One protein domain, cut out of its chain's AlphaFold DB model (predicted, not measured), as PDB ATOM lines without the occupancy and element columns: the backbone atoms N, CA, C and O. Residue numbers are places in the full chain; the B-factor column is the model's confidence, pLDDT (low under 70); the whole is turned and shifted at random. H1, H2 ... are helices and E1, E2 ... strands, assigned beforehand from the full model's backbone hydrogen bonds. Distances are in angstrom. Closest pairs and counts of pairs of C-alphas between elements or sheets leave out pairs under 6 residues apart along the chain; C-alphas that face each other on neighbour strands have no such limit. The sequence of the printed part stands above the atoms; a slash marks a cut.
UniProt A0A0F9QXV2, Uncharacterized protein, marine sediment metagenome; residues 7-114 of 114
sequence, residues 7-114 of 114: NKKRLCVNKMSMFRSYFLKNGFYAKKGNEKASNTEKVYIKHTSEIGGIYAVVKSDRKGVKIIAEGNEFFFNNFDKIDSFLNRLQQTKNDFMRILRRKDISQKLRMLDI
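AT A GLANCE: This is residues 7 to 114 of the 114 residues of an uncharacterized protein of marine sediment metagenome (UniProt A0A0F9QXV2). A small, strongly twisted sheet of four strands has two helices over one face, H1 over E1 and E2 and the long H2 over E3. H2 runs on far past the sheet as an arm, and residues 98 to 114 stick out free. The printed part has 108 residues, in the order H1, E1, E2, E3, E4, H2; the sheet, E1 - E2 - E3 - E4, is antiparallel, and the class is mixed, helices and strands. The whole is only just loose, close to extended, with a radius of gyration of the C-alphas of 19.3 A and spans of 77 by 26 by 22 A.

IN THESE COORDINATES: H1, residues 7 to 25, begins at C-alpha 7 (-9.478, 24.634, 51.680) and is 28.5 A long. E1, residues 42 to 48, is 20.0 A and E2, residues 52 to 58, 19.7 A. E3 is residues 65 to 69 and E4 residues 72 to 76. H2, residues 79 to 112, is 50.3 A long and ends at C-alpha 112 (7.324, 58.647, -10.552).

HOW THE PARTS SIT: H1 is on the sheet at a height of 9.4 A, along the strands; the closest C-alphas of H1 and E1 are those of Phe 23 and Tyr 44, 7.0 A apart. The strands form a meander, each the antiparallel neighbour of the one before, with N 44 and O 56 at 2.8 A, N 57 and O 66 at 2.7 A, and N 67 and O 74 at 2.8 A. H2 is on the same face as H1, at a height of 12.5 A over the sheet, and runs along the strands; Phe 76 of E4 and Ile 82 have the closest C-alphas, 6.5 A apart. H1 and H2 are only just apart, closest 8.4 A. Of the O i to N i+4 pairs, 14 of 15 in H1 and 29 of 30 in H2 are within hydrogen-bond range.

THE WHOLE: The C-alphas of Asn 7 and Ile 114, the two farthest apart, are 77.6 A from each other. The printed part has no cut. The link from H1 to E1 is long, with 16 residues. Confidence is under 70 at residues 7 to 17, 36 to 39, 93 and 113 to 114.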
ATOM      1  N   ASN A   7      -9.548  23.205  52.048       50.16
ATOM      2  CA  ASN A   7      -9.478  24.634  51.680       50.16
ATOM      3  C   ASN A   7      -8.784  24.951  50.345       50.16
ATOM      4  O   ASN A   7      -9.051  25.992  49.746       50.16
ATOM      5  N   LYS A   8      -7.944  24.054  49.813       49.56
ATOM      6  CA  LYS A   8      -7.218  24.323  48.557       49.56
ATOM      7  C   LYS A   8      -8.144  24.306  47.334       49.56
ATOM      8  O   LYS A   8      -8.056  25.200  46.502       49.56
ATOM      9  N   LYS A   9      -9.089  23.357  47.262       49.62
ATOM     10  CA  LYS A   9     -10.000  23.203  46.108       49.62
ATOM     11  C   LYS A   9     -10.900  24.425  45.877       49.62
ATOM     12  O   LYS A   9     -11.019  24.867  44.740       49.62
ATOM     13  N   ARG A  10     -11.490  25.012  46.928       49.28
ATOM     14  CA  ARG A  10     -12.376  26.191  46.792       49.28
ATOM     15  C   ARG A  10     -11.638  27.437  46.287       49.28
ATOM     16  O   ARG A  10     -12.171  28.165  45.454       49.28
ATOM     17  N   LEU A  11     -10.395  27.652  46.725       47.75
ATOM     18  CA  LEU A  11      -9.591  28.805  46.305       47.75
ATOM     19  C   LEU A  11      -9.209  28.737  44.812       47.75
ATOM     20  O   LEU A  11      -9.187  29.761  44.127       47.75
ATOM     21  N   CYS A  12      -8.947  27.531  44.294       48.56
ATOM     22  CA  CYS A  12      -8.660  27.304  42.875       48.56
ATOM     23  C   CYS A  12      -9.889  27.569  41.989       48.56
ATOM     24  O   CYS A  12      -9.757  28.191  40.938       48.56
ATOM     25  N   VAL A  13     -11.086  27.157  42.432       52.09
ATOM     26  CA  VAL A  13     -12.350  27.339  41.692       52.09
ATOM     27  C   VAL A  13     -12.677  28.825  41.486       52.09
ATOM     28  O   VAL A  13     -13.003  29.223  40.366       52.09
ATOM     29  N   ASN A  14     -12.485  29.672  42.505       56.88
ATOM     30  CA  ASN A  14     -12.704  31.121  42.383       56.88
ATOM     31  C   ASN A  14     -11.698  31.805  41.443       56.88
ATOM     32  O   ASN A  14     -12.083  32.638  40.624       56.88
ATOM     33  N   LYS A  15     -10.413  31.424  41.488       57.59
ATOM     34  CA  LYS A  15      -9.407  31.964  40.551       57.59
ATOM     35  C   LYS A  15      -9.657  31.533  39.108       57.59
ATOM     36  O   LYS A  15      -9.442  32.321  38.191       57.59
ATOM     37  N   MET A  16     -10.154  30.316  38.907       61.69
ATOM     38  CA  MET A  16     -10.496  29.799  37.583       61.69
ATOM     39  C   MET A  16     -11.679  30.553  36.955       61.69
ATOM     40  O   MET A  16     -11.701  30.745  35.741       61.69
ATOM     41  N   SER A  17     -12.615  31.036  37.782       67.62
ATOM     42  CA  SER A  17     -13.689  31.944  37.357       67.62
ATOM     43  C   SER A  17     -13.153  33.322  36.938       67.62
ATOM     44  O   SER A  17     -13.555  33.846  35.901       67.62
ATOM     45  N   MET A  18     -12.174  33.879  37.665       82.38
ATOM     46  CA  MET A  18     -11.585  35.186  37.326       82.38
ATOM     47  C   MET A  18     -10.833  35.179  35.991       82.38
ATOM     48  O   MET A  18     -11.088  36.042  35.153       82.38
ATOM     49  N   PHE A  19      -9.965  34.188  35.746       84.44
ATOM     50  CA  PHE A  19      -9.273  34.079  34.455       84.44
ATOM     51  C   PHE A  19     -10.252  33.863  33.298       84.44
ATOM     52  O   PHE A  19     -10.086  34.474  32.247       84.44
ATOM     53  N   ARG A  20     -11.301  33.051  33.495       86.12
ATOM     54  CA  ARG A  20     -12.361  32.872  32.493       86.12
ATOM     55  C   ARG A  20     -12.987  34.212  32.114       86.12
ATOM     56  O   ARG A  20     -13.009  34.558  30.939       86.12
ATOM     57  N   SER A  21     -13.476  34.957  33.102       87.88
ATOM     58  CA  SER A  21     -14.130  36.248  32.874       87.88
ATOM     59  C   SER A  21     -13.192  37.254  32.209       87.88
ATOM     60  O   SER A  21     -13.604  37.943  31.283       87.88
ATOM     61  N   TYR A  22     -11.929  37.305  32.638       90.25
ATOM     62  CA  TYR A  22     -10.912  38.165  32.036       90.25
ATOM     63  C   TYR A  22     -10.678  37.836  30.554       90.25
ATOM     64  O   TYR A  22     -10.722  38.731  29.713       90.25
ATOM     65  N   PHE A  23     -10.481  36.561  30.205       90.69
ATOM     66  CA  PHE A  23     -10.218  36.170  28.820       90.69
ATOM     67  C   PHE A  23     -11.421  36.414  27.909       90.69
ATOM     68  O   PHE A  23     -11.253  36.967  26.824       90.69
ATOM     69  N   LEU A  24     -12.633  36.085  28.366       89.94
ATOM     70  CA  LEU A  24     -13.851  36.337  27.594       89.94
ATOM     71  C   LEU A  24     -14.076  37.839  27.350       89.94
ATOM     72  O   LEU A  24     -14.394  38.228  26.229       89.94
ATOM     73  N   LYS A  25     -13.844  38.695  28.357       89.94
ATOM     74  CA  LYS A  25     -13.927  40.160  28.195       89.94
ATOM     75  C   LYS A  25     -12.898  40.706  27.201       89.94
ATOM     76  O   LYS A  25     -13.195  41.646  26.478       89.94
ATOM     77  N   ASN A  26     -11.716  40.097  27.133       88.75
ATOM     78  CA  ASN A  26     -10.630  40.510  26.239       88.75
ATOM     79  C   ASN A  26     -10.694  39.871  24.835       88.75
ATOM     80  O   ASN A  26      -9.707  39.902  24.087       88.75
ATOM     81  N   GLY A  27     -11.843  39.298  24.462       88.56
ATOM     82  CA  GLY A  27     -12.093  38.762  23.123       88.56
ATOM     83  C   GLY A  27     -11.462  37.396  22.858       88.56
ATOM     84  O   GLY A  27     -11.276  37.023  21.701       88.56
ATOM     85  N   PHE A  28     -11.104  36.644  23.901       93.12
ATOM     86  CA  PHE A  28     -10.767  35.232  23.746       93.12
ATOM     87  C   PHE A  28     -12.039  34.386  23.750       93.12
ATOM     88  O   PHE A  28     -12.970  34.630  24.514       93.12
ATOM     89  N   TYR A  29     -12.035  33.320  22.962       91.44
ATOM     90  CA  TYR A  29     -13.063  32.297  22.939       91.44
ATOM     91  C   TYR A  29     -12.575  31.032  23.655       91.44
ATOM     92  O   TYR A  29     -11.401  30.659  23.606       91.44
ATOM     93  N   ALA A  30     -13.472  30.366  24.378       91.12
ATOM     94  CA  ALA A  30     -13.145  29.125  25.068       91.12
ATOM     95  C   ALA A  30     -13.106  27.952  24.078       91.12
ATOM     96  O   ALA A  30     -14.011  27.790  23.259       91.12
ATOM     97  N   LYS A  31     -12.092  27.087  24.186       90.62
ATOM     98  CA  LYS A  31     -12.037  25.841  23.415       90.62
ATOM     99  C   LYS A  31     -13.219  24.934  23.787       90.62
ATOM    100  O   LYS A  31     -13.549  24.764  24.967       90.62
ATOM    101  N   LYS A  32     -13.822  24.296  22.777       83.62
ATOM    102  CA  LYS A  32     -14.866  23.274  22.962       83.62
ATOM    103  C   LYS A  32     -14.361  22.182  23.914       83.62
ATOM    104  O   LYS A  32     -13.295  21.613  23.696       83.62
ATOM    105  N   GLY A  33     -15.127  21.900  24.969       80.50
ATOM    106  CA  GLY A  33     -14.778  20.900  25.988       80.50
ATOM    107  C   GLY A  33     -14.214  21.459  27.300       80.50
ATOM    108  O   GLY A  33     -14.152  20.710  28.270       80.50
ATOM    109  N   ASN A  34     -13.914  22.763  27.388       81.94
ATOM    110  CA  ASN A  34     -13.469  23.405  28.639       81.94
ATOM    111  C   ASN A  34     -14.455  23.247  29.819       81.94
ATOM    112  O   ASN A  34     -14.050  23.358  30.977       81.94
ATOM    113  N   GLU A  35     -15.744  23.036  29.545       72.00
ATOM    114  CA  GLU A  35     -16.798  22.924  30.566       72.00
ATOM    115  C   GLU A  35     -16.890  21.529  31.186       72.00
ATOM    116  O   GLU A  35     -17.205  21.392  32.364       72.00
ATOM    117  N   LYS A  36     -16.555  20.488  30.415       69.81
ATOM    118  CA  LYS A  36     -16.659  19.085  30.847       69.81
ATOM    119  C   LYS A  36     -15.486  18.645  31.719       69.81
ATOM    120  O   LYS A  36     -15.507  17.575  32.318       69.81
ATOM    121  N   ALA A  37     -14.445  19.462  31.771       63.56
ATOM    122  CA  ALA A  37     -13.132  19.038  32.191       63.56
ATOM    123  C   ALA A  37     -12.755  19.768  33.492       63.56
ATOM    124  O   ALA A  37     -12.083  20.799  33.511       63.56
ATOM    125  N   SER A  38     -13.273  19.257  34.617       63.41
ATOM    126  CA  SER A  38     -13.130  19.900  35.935       63.41
ATOM    127  C   SER A  38     -11.691  19.897  36.468       63.41
ATOM    128  O   SER A  38     -11.386  20.674  37.372       63.41
ATOM    129  N   ASN A  39     -10.822  19.028  35.946       65.88
ATOM    130  CA  ASN A  39      -9.473  18.806  36.469       65.88
ATOM    131  C   ASN A  39      -8.374  18.898  35.402       65.88
ATOM    132  O   ASN A  39      -7.237  18.519  35.655       65.88
ATOM    133  N   THR A  40      -8.707  19.392  34.210       74.81
ATOM    134  CA  THR A  40      -7.755  19.545  33.108       74.81
ATOM    135  C   THR A  40      -7.534  21.013  32.781       74.81
ATOM    136  O   THR A  40      -8.231  21.912  33.253       74.81
ATOM    137  N   GLU A  41      -6.532  21.247  31.948       85.81
ATOM    138  CA  GLU A  41      -6.168  22.563  31.450       85.81
ATOM    139  C   GLU A  41      -7.322  23.173  30.648       85.81
ATOM    140  O   GLU A  41      -7.917  22.516  29.790       85.81
ATOM    141  N   LYS A  42      -7.644  24.435  30.933       88.44
ATOM    142  CA  LYS A  42      -8.643  25.207  30.194       88.44
ATOM    143  C   LYS A  42      -7.936  26.080  29.178       88.44
ATOM    144  O   LYS A  42      -7.051  26.850  29.545       88.44
ATOM    145  N   VAL A  43      -8.347  25.971  27.920       90.88
ATOM    146  CA  VAL A  43      -7.709  26.685  26.810       90.88
ATOM    147  C   VAL A  43      -8.643  27.765  26.285       90.88
ATOM    148  O   VAL A  43      -9.781  27.484  25.911       90.88
ATOM    149  N   TYR A  44      -8.162  28.995  26.253       93.06
ATOM    150  CA  TYR A  44      -8.814  30.138  25.630       93.06
ATOM    151  C   TYR A  44      -7.976  30.559  24.437       93.06
ATOM    152  O   TYR A  44      -6.753  30.490  24.487       93.06
ATOM    153  N   ILE A  45      -8.613  30.961  23.353       92.50
ATOM    154  CA  ILE A  45      -7.925  31.256  22.105       92.50
ATOM    155  C   ILE A  45      -8.432  32.604  21.613       92.50
ATOM    156  O   ILE A  45      -9.611  32.904  21.743       92.50
ATOM    157  N   LYS A  46      -7.553  33.442  21.084       92.62
ATOM    158  CA  LYS A  46      -7.915  34.696  20.427       92.62
ATOM    159  C   LYS A  46      -7.255  34.711  19.066       92.62
ATOM    160  O   LYS A  46      -6.043  34.549  18.977       92.62
ATOM    161  N   HIS A  47      -8.043  34.905  18.017       87.25
ATOM    162  CA  HIS A  47      -7.497  35.169  16.693       87.25
ATOM    163  C   HIS A  47      -7.466  36.665  16.459       87.25
ATOM    164  O   HIS A  47      -8.459  37.354  16.665       87.25
ATOM    165  N   THR A  48      -6.314  37.155  16.026       79.56
ATOM    166  CA  THR A  48      -6.181  38.500  15.472       79.56
ATOM    167  C   THR A  48      -5.558  38.340  14.099       79.56
ATOM    168  O   THR A  48      -4.551  37.640  13.981       79.56
ATOM    169  N   SER A  49      -6.129  38.969  13.069       72.50
ATOM    170  CA  SER A  49      -5.638  38.869  11.683       72.50
ATOM    171  C   SER A  49      -4.148  39.212  11.555       72.50
ATOM    172  O   SER A  49      -3.462  38.720  10.669       72.50
ATOM    173  N   GLU A  50      -3.639  40.025  12.478       70.81
ATOM    174  CA  GLU A  50      -2.271  40.539  12.495       70.81
ATOM    175  C   GLU A  50      -1.249  39.564  13.105       70.81
ATOM    176  O   GLU A  50      -0.122  39.475  12.623       70.81
ATOM    177  N   ILE A  51      -1.611  38.843  14.171       72.31
ATOM    178  CA  ILE A  51      -0.674  38.054  15.006       72.31
ATOM    179  C   ILE A  51      -0.952  36.543  14.888       72.31
ATOM    180  O   ILE A  51      -0.132  35.708  15.261       72.31
ATOM    181  N   GLY A  52      -2.103  36.169  14.328       82.31
ATOM    182  CA  GLY A  52      -2.572  34.792  14.279       82.31
ATOM    183  C   GLY A  52      -3.295  34.388  15.565       82.31
ATOM    184  O   GLY A  52      -4.049  35.171  16.147       82.31
ATOM    185  N   GLY A  53      -3.128  33.127  15.972       88.00
ATOM    186  CA  GLY A  53      -3.753  32.570  17.173       88.00
ATOM    187  C   GLY A  53      -2.916  32.811  18.430       88.00
ATOM    188  O   GLY A  53      -1.783  32.345  18.517       88.00
ATOM    189  N   ILE A  54      -3.496  33.493  19.415       92.31
ATOM    190  CA  ILE A  54      -2.969  33.619  20.776       92.31
ATOM    191  C   ILE A  54      -3.693  32.592  21.645       92.31
ATOM    192  O   ILE A  54      -4.918  32.634  21.759       92.31
ATOM    193  N   TYR A  55      -2.951  31.692  22.285       93.19
ATOM    194  CA  TYR A  55      -3.516  30.628  23.116       93.19
ATOM    195  C   TYR A  55      -3.205  30.891  24.584       93.19
ATOM    196  O   TYR A  55      -2.050  31.038  24.957       93.19
ATOM    197  N   ALA A  56      -4.220  30.910  25.436       92.56
ATOM    198  CA  ALA A  56      -4.099  31.049  26.879       92.56
ATOM    199  C   ALA A  56      -4.530  29.746  27.567       92.56
ATOM    200  O   ALA A  56      -5.688  29.340  27.505       92.56
ATOM    201  N   VAL A  57      -3.590  29.085  28.235       91.31
ATOM    202  CA  VAL A  57      -3.769  27.801  28.914       91.31
ATOM    203  C   VAL A  57      -3.729  28.013  30.424       91.31
ATOM    204  O   VAL A  57      -2.693  28.347  31.005       91.31
ATOM    205  N   VAL A  58      -4.869  27.801  31.075       88.75
ATOM    206  CA  VAL A  58      -5.036  27.909  32.528       88.75
ATOM    207  C   VAL A  58      -5.046  26.502  33.117       88.75
ATOM    208  O   VAL A  58      -5.945  25.713  32.825       88.75
ATOM    209  N   LYS A  59      -4.052  26.169  33.948       83.44
ATOM    210  CA  LYS A  59      -3.960  24.856  34.610       83.44
ATOM    211  C   LYS A  59      -4.528  24.934  36.028       83.44
ATOM    212  O   LYS A  59      -4.169  25.843  36.766       83.44
ATOM    213  N   SER A  60      -5.339  23.956  36.438       73.56
ATOM    214  CA  SER A  60      -5.919  23.908  37.796       73.56
ATOM    215  C   SER A  60      -4.870  23.839  38.913       73.56
ATOM    216  O   SER A  60      -5.081  24.392  39.993       73.56
ATOM    217  N   ASP A  61      -3.730  23.197  38.651       72.56
ATOM    218  CA  ASP A  61      -2.706  22.932  39.669       72.56
ATOM    219  C   ASP A  61      -1.681  24.062  39.825       72.56
ATOM    220  O   ASP A  61      -0.954  24.114  40.819       72.56
ATOM    221  N   ARG A  62      -1.611  24.991  38.861       71.25
ATOM    222  CA  ARG A  62      -0.644  26.097  38.865       71.25
ATOM    223  C   ARG A  62      -1.364  27.433  38.980       71.25
ATOM    224  O   ARG A  62      -2.322  27.709  38.269       71.25
ATOM    225  N   LYS A  63      -0.871  28.308  39.859       76.50
ATOM    226  CA  LYS A  63      -1.368  29.686  39.956       76.50
ATOM    227  C   LYS A  63      -0.825  30.497  38.776       76.50
ATOM    228  O   LYS A  63       0.295  30.991  38.850       76.50
ATOM    229  N   GLY A  64      -1.613  30.624  37.714       84.62
ATOM    230  CA  GLY A  64      -1.286  31.480  36.578       84.62
ATOM    231  C   GLY A  64      -1.864  30.983  35.261       84.62
ATOM    232  O   GLY A  64      -2.643  30.030  35.215       84.62
ATOM    233  N   VAL A  65      -1.443  31.639  34.190       89.62
ATOM    234  CA  VAL A  65      -1.783  31.309  32.813       89.62
ATOM    235  C   VAL A  65      -0.516  31.211  31.982       89.62
ATOM    236  O   VAL A  65       0.408  32.012  32.123       89.62
ATOM    237  N   LYS A  66      -0.474  30.212  31.109       92.88
ATOM    238  CA  LYS A  66       0.515  30.132  30.042       92.88
ATOM    239  C   LYS A  66      -0.087  30.761  28.790       92.88
ATOM    240  O   LYS A  66      -1.172  30.361  28.392       92.88
ATOM    241  N   ILE A  67       0.601  31.713  28.180       92.75
ATOM    242  CA  ILE A  67       0.233  32.306  26.898       92.75
ATOM    243  C   ILE A  67       1.212  31.802  25.845       92.75
ATOM    244  O   ILE A  67       2.418  31.844  26.058       92.75
ATOM    245  N   ILE A  68       0.688  31.322  24.727       92.25
ATOM    246  CA  ILE A  68       1.456  30.879  23.569       92.25
ATOM    247  C   ILE A  68       1.109  31.818  22.419       92.25
ATOM    248  O   ILE A  68      -0.059  31.922  22.034       92.25
ATOM    249  N   ALA A  69       2.113  32.523  21.907       89.69
ATOM    250  CA  ALA A  69       1.982  33.458  20.795       89.69
ATOM    251  C   ALA A  69       3.245  33.404  19.931       89.69
ATOM    252  O   ALA A  69       4.350  33.336  20.465       89.69
ATOM    253  N   GLU A  70       3.078  33.410  18.604       86.06
ATOM    254  CA  GLU A  70       4.192  33.380  17.635       86.06
ATOM    255  C   GLU A  70       5.209  32.244  17.897       86.06
ATOM    256  O   GLU A  70       6.412  32.416  17.740       86.06
ATOM    257  N   GLY A  71       4.730  31.081  18.356       84.69
ATOM    258  CA  GLY A  71       5.570  29.916  18.676       84.69
ATOM    259  C   GLY A  71       6.297  29.979  20.026       84.69
ATOM    260  O   GLY A  71       6.896  28.988  20.431       84.69
ATOM    261  N   ASN A  72       6.204  31.095  20.753       89.00
ATOM    262  CA  ASN A  72       6.840  31.279  22.053       89.00
ATOM    263  C   ASN A  72       5.849  31.074  23.203       89.00
ATOM    264  O   ASN A  72       4.692  31.499  23.131       89.00
ATOM    265  N   GLU A  73       6.322  30.463  24.289       91.81
ATOM    266  CA  GLU A  73       5.547  30.268  25.513       91.81
ATOM    267  C   GLU A  73       5.950  31.271  26.601       91.81
ATOM    268  O   GLU A  73       7.121  31.410  26.948       91.81
ATOM    269  N   PHE A  74       4.958  31.908  27.214       92.62
ATOM    270  CA  PHE A  74       5.133  32.872  28.295       92.62
ATOM    271  C   PHE A  74       4.243  32.491  29.476       92.62
ATOM    272  O   PHE A  74       3.090  32.106  29.294       92.62
ATOM    273  N   PHE A  75       4.748  32.594  30.705       92.38
ATOM    274  CA  PHE A  75       3.965  32.292  31.904       92.38
ATOM    275  C   PHE A  75       3.704  33.552  32.724       92.38
ATOM    276  O   PHE A  75       4.627  34.291  33.061       92.38
ATOM    277  N   PHE A  76       2.444  33.760  33.097       90.88
ATOM    278  CA  PHE A  76       2.005  34.926  33.850       90.88
ATOM    279  C   PHE A  76       1.196  34.516  35.072       90.88
ATOM    280  O   PHE A  76       0.349  33.627  35.024       90.88
ATOM    281  N   ASN A  77       1.430  35.206  36.182       87.75
ATOM    282  CA  ASN A  77       0.679  35.044  37.425       87.75
ATOM    283  C   ASN A  77      -0.132  36.296  37.811       87.75
ATOM    284  O   ASN A  77      -0.926  36.213  38.747       87.75
ATOM    285  N   ASN A  78       0.052  37.414  37.095       87.56
ATOM    286  CA  ASN A  78      -0.636  38.689  37.302       87.56
ATOM    287  C   ASN A  78      -1.333  39.144  36.006       87.56
ATOM    288  O   ASN A  78      -0.744  39.020  34.933       87.56
ATOM    289  N   PHE A  79      -2.546  39.691  36.130       87.31
ATOM    290  CA  PHE A  79      -3.337  40.257  35.038       87.31
ATOM    291  C   PHE A  79      -2.664  41.471  34.393       87.31
ATOM    292  O   PHE A  79      -2.534  41.480  33.176       87.31
ATOM    293  N   ASP A  80      -2.077  42.387  35.171       88.62
ATOM    294  CA  ASP A  80      -1.426  43.590  34.610       88.62
ATOM    295  C   ASP A  80      -0.281  43.247  33.642       88.62
ATOM    296  O   ASP A  80      -0.047  43.919  32.634       88.62
ATOM    297  N   LYS A  81       0.443  42.156  33.936       90.25
ATOM    298  CA  LYS A  81       1.530  41.658  33.083       90.25
ATOM    299  C   LYS A  81       0.997  41.024  31.801       90.25
ATOM    300  O   LYS A  81       1.672  41.096  30.778       90.25
ATOM    301  N   ILE A  82      -0.187  40.415  31.862       90.69
ATOM    302  CA  ILE A  82      -0.871  39.872  30.687       90.69
ATOM    303  C   ILE A  82      -1.336  41.025  29.800       90.69
ATOM    304  O   ILE A  82      -1.011  41.019  28.618       90.69
ATOM    305  N   ASP A  83      -2.006  42.033  30.362       90.06
ATOM    306  CA  ASP A  83      -2.467  43.209  29.612       90.06
ATOM    307  C   ASP A  83      -1.298  43.925  28.927       90.06
ATOM    308  O   ASP A  83      -1.312  44.141  27.715       90.06
ATOM    309  N   SER A  84      -0.227  44.199  29.677       91.75
ATOM    310  CA  SER A  84       0.994  44.807  29.132       91.75
ATOM    311  C   SER A  84       1.602  43.971  28.003       91.75
ATOM    312  O   SER A  84       2.038  44.516  26.987       91.75
ATOM    313  N   PHE A  85       1.625  42.643  28.152       90.88
ATOM    314  CA  PHE A  85       2.139  41.743  27.124       90.88
ATOM    315  C   PHE A  85       1.278  41.771  25.859       90.88
ATOM    316  O   PHE A  85       1.823  41.913  24.767       90.88
ATOM    317  N   LEU A  86      -0.047  41.669  25.996       87.88
ATOM    318  CA  LEU A  86      -0.981  41.684  24.870       87.88
ATOM    319  C   LEU A  86      -0.933  43.019  24.114       87.88
ATOM    320  O   LEU A  86      -0.897  43.017  22.884       87.88
ATOM    321  N   ASN A  87      -0.838  44.140  24.833       88.38
ATOM    322  CA  ASN A  87      -0.686  45.470  24.239       88.38
ATOM    323  C   ASN A  87       0.638  45.605  23.482       88.38
ATOM    324  O   ASN A  87       0.660  46.080  22.347       88.38
ATOM    325  N   ARG A  88       1.746  45.136  24.071       87.00
ATOM    326  CA  ARG A  88       3.052  45.148  23.399       87.00
ATOM    327  C   ARG A  88       3.038  44.298  22.130       87.00
ATOM    328  O   ARG A  88       3.599  44.709  21.122       87.00
ATOM    329  N   LEU A  89       2.378  43.140  22.169       84.12
ATOM    330  CA  LEU A  89       2.226  42.254  21.014       84.12
ATOM    331  C   LEU A  89       1.563  42.986  19.832       84.12
ATOM    332  O   LEU A  89       2.015  42.870  18.695       84.12
ATOM    333  N   GLN A  90       0.534  43.793  20.109       81.00
ATOM    334  CA  GLN A  90      -0.130  44.630  19.107       81.00
ATOM    335  C   GLN A  90       0.738  45.813  18.641       81.00
ATOM    336  O   GLN A  90       0.737  46.160  17.459       81.00
ATOM    337  N   GLN A  91       1.502  46.438  19.540       79.81
ATOM    338  CA  GLN A  91       2.357  47.585  19.204       79.81
ATOM    339  C   GLN A  91       3.541  47.205  18.306       79.81
ATOM    340  O   GLN A  91       3.744  47.842  17.273       79.81
ATOM    341  N   THR A  92       4.280  46.139  18.639       73.62
ATOM    342  CA  THR A  92       5.469  45.710  17.877       73.62
ATOM    343  C   THR A  92       5.149  45.472  16.397       73.62
ATOM    344  O   THR A  92       5.920  45.851  15.514       73.62
ATOM    345  N   LYS A  93       3.982  44.893  16.090       68.50
ATOM    346  CA  LYS A  93       3.558  44.673  14.701       68.50
ATOM    347  C   LYS A  93       3.086  45.942  13.995       68.50
ATOM    348  O   LYS A  93       3.384  46.101  12.810       68.50
ATOM    349  N   ASN A  94       2.410  46.858  14.690       71.88
ATOM    350  CA  ASN A  94       2.045  48.160  14.120       71.88
ATOM    351  C   ASN A  94       3.282  48.941  13.651       71.88
ATOM    352  O   ASN A  94       3.271  49.530  12.565       71.88
ATOM    353  N   ASP A  95       4.372  48.878  14.416       74.69
ATOM    354  CA  ASP A  95       5.647  49.480  14.032       74.69
ATOM    355  C   ASP A  95       6.275  48.811  12.806       74.69
ATOM    356  O   ASP A  95       6.710  49.508  11.885       74.69
ATOM    357  N   PHE A  96       6.249  47.480  12.727       73.25
ATOM    358  CA  PHE A  96       6.715  46.755  11.543       73.25
ATOM    359  C   PHE A  96       5.917  47.126  10.280       73.25
ATOM    360  O   PHE A  96       6.497  47.478   9.250       73.25
ATOM    361  N   MET A  97       4.583  47.148  10.362       76.75
ATOM    362  CA  MET A  97       3.716  47.551   9.246       76.75
ATOM    363  C   MET A  97       3.929  49.014   8.841       76.75
ATOM    364  O   MET A  97       3.825  49.367   7.666       76.75
ATOM    365  N   ARG A  98       4.244  49.893   9.798       82.12
ATOM    366  CA  ARG A  98       4.618  51.284   9.520       82.12
ATOM    367  C   ARG A  98       5.927  51.366   8.730       82.12
ATOM    368  O   ARG A  98       6.001  52.145   7.782       82.12
ATOM    369  N   ILE A  99       6.928  50.559   9.077       79.56
ATOM    370  CA  ILE A  99       8.207  50.499   8.352       79.56
ATOM    371  C   ILE A  99       8.000  49.993   6.919       79.56
ATOM    372  O   ILE A  99       8.510  50.606   5.981       79.56
ATOM    373  N   LEU A 100       7.219  48.924   6.735       73.81
ATOM    374  CA  LEU A 100       6.922  48.392   5.403       73.81
ATOM    375  C   LEU A 100       6.213  49.421   4.515       73.81
ATOM    376  O   LEU A 100       6.644  49.653   3.387       73.81
ATOM    377  N   ARG A 101       5.188  50.108   5.041       82.06
ATOM    378  CA  ARG A 101       4.465  51.154   4.295       82.06
ATOM    379  C   ARG A 101       5.371  52.304   3.862       82.06
ATOM    380  O   ARG A 101       5.261  52.775   2.736       82.06
ATOM    381  N   ARG A 102       6.299  52.737   4.724       80.50
ATOM    382  CA  ARG A 102       7.280  53.779   4.374       80.50
ATOM    383  C   ARG A 102       8.188  53.349   3.220       80.50
ATOM    384  O   ARG A 102       8.472  54.166   2.347       80.50
ATOM    385  N   LYS A 103       8.625  52.084   3.196       78.94
ATOM    386  CA  LYS A 103       9.439  51.547   2.094       78.94
ATOM    387  C   LYS A 103       8.670  51.508   0.772       78.94
ATOM    388  O   LYS A 103       9.219  51.954  -0.230       78.94
ATOM    389  N   ASP A 104       7.420  51.046   0.784       80.69
ATOM    390  CA  ASP A 104       6.571  50.974  -0.418       80.69
ATOM    391  C   ASP A 104       6.312  52.366  -1.023       80.69
ATOM    392  O   ASP A 104       6.507  52.579  -2.217       80.69
ATOM    393  N   ILE A 105       5.979  53.356  -0.185       79.94
ATOM    394  CA  ILE A 105       5.796  54.749  -0.627       79.94
ATOM    395  C   ILE A 105       7.097  55.308  -1.215       79.94
ATOM    396  O   ILE A 105       7.085  55.887  -2.297       79.94
ATOM    397  N   SER A 106       8.233  55.105  -0.539       79.19
ATOM    398  CA  SER A 106       9.540  55.555  -1.034       79.19
ATOM    399  C   SER A 106       9.915  54.925  -2.380       79.19
ATOM    400  O   SER A 106      10.574  55.570  -3.193       79.19
ATOM    401  N   GLN A 107       9.528  53.671  -2.617       82.12
ATOM    402  CA  GLN A 107       9.751  52.992  -3.889       82.12
ATOM    403  C   GLN A 107       8.849  53.559  -4.990       82.12
ATOM    404  O   GLN A 107       9.343  53.855  -6.073       82.12
ATOM    405  N   LYS A 108       7.560  53.767  -4.700       80.81
ATOM    406  CA  LYS A 108       6.603  54.360  -5.647       80.81
ATOM    407  C   LYS A 108       6.993  55.777  -6.056       80.81
ATOM    408  O   LYS A 108       6.956  56.084  -7.238       80.81
ATOM    409  N   LEU A 109       7.423  56.613  -5.110       72.81
ATOM    410  CA  LEU A 109       7.890  57.973  -5.406       72.81
ATOM    411  C   LEU A 109       9.119  57.971  -6.326       72.81
ATOM    412  O   LEU A 109       9.155  58.732  -7.281       72.81
ATOM    413  N   ARG A 110      10.073  57.052  -6.115       75.81
ATOM    414  CA  ARG A 110      11.239  56.891  -7.004       75.81
ATOM    415  C   ARG A 110      10.887  56.429  -8.420       75.81
ATOM    416  O   ARG A 110      11.686  56.629  -9.322       75.81
ATOM    417  N   MET A 111       9.740  55.777  -8.604       76.75
ATOM    418  CA  MET A 111       9.256  55.349  -9.921       76.75
ATOM    419  C   MET A 111       8.483  56.451 -10.661       76.75
ATOM    420  O   MET A 111       8.268  56.307 -11.857       76.75
ATOM    421  N   LEU A 112       8.052  57.512  -9.967       72.12
ATOM    422  CA  LEU A 112       7.324  58.647 -10.552       72.12
ATOM    423  C   LEU A 112       8.250  59.784 -11.020       72.12
ATOM    424  O   LEU A 112       7.793  60.649 -11.755       72.12
ATOM    425  N   ASP A 113       9.525  59.777 -10.616       56.25
ATOM    426  CA  ASP A 113      10.567  60.730 -11.050       56.25
ATOM    427  C   ASP A 113      11.243  60.318 -12.386       56.25
ATOM    428  O   ASP A 113      12.438  60.545 -12.587       56.25
ATOM    429  N   ILE A 114      10.493  59.689 -13.303       52.22
ATOM    430  CA  ILE A 114      10.918  59.370 -14.683       52.22
ATOM    431  C   ILE A 114       9.901  59.945 -15.664       52.22
ATOM    432  O   ILE A 114       8.693  59.675 -15.470       52.22
TER     433      ILE A 114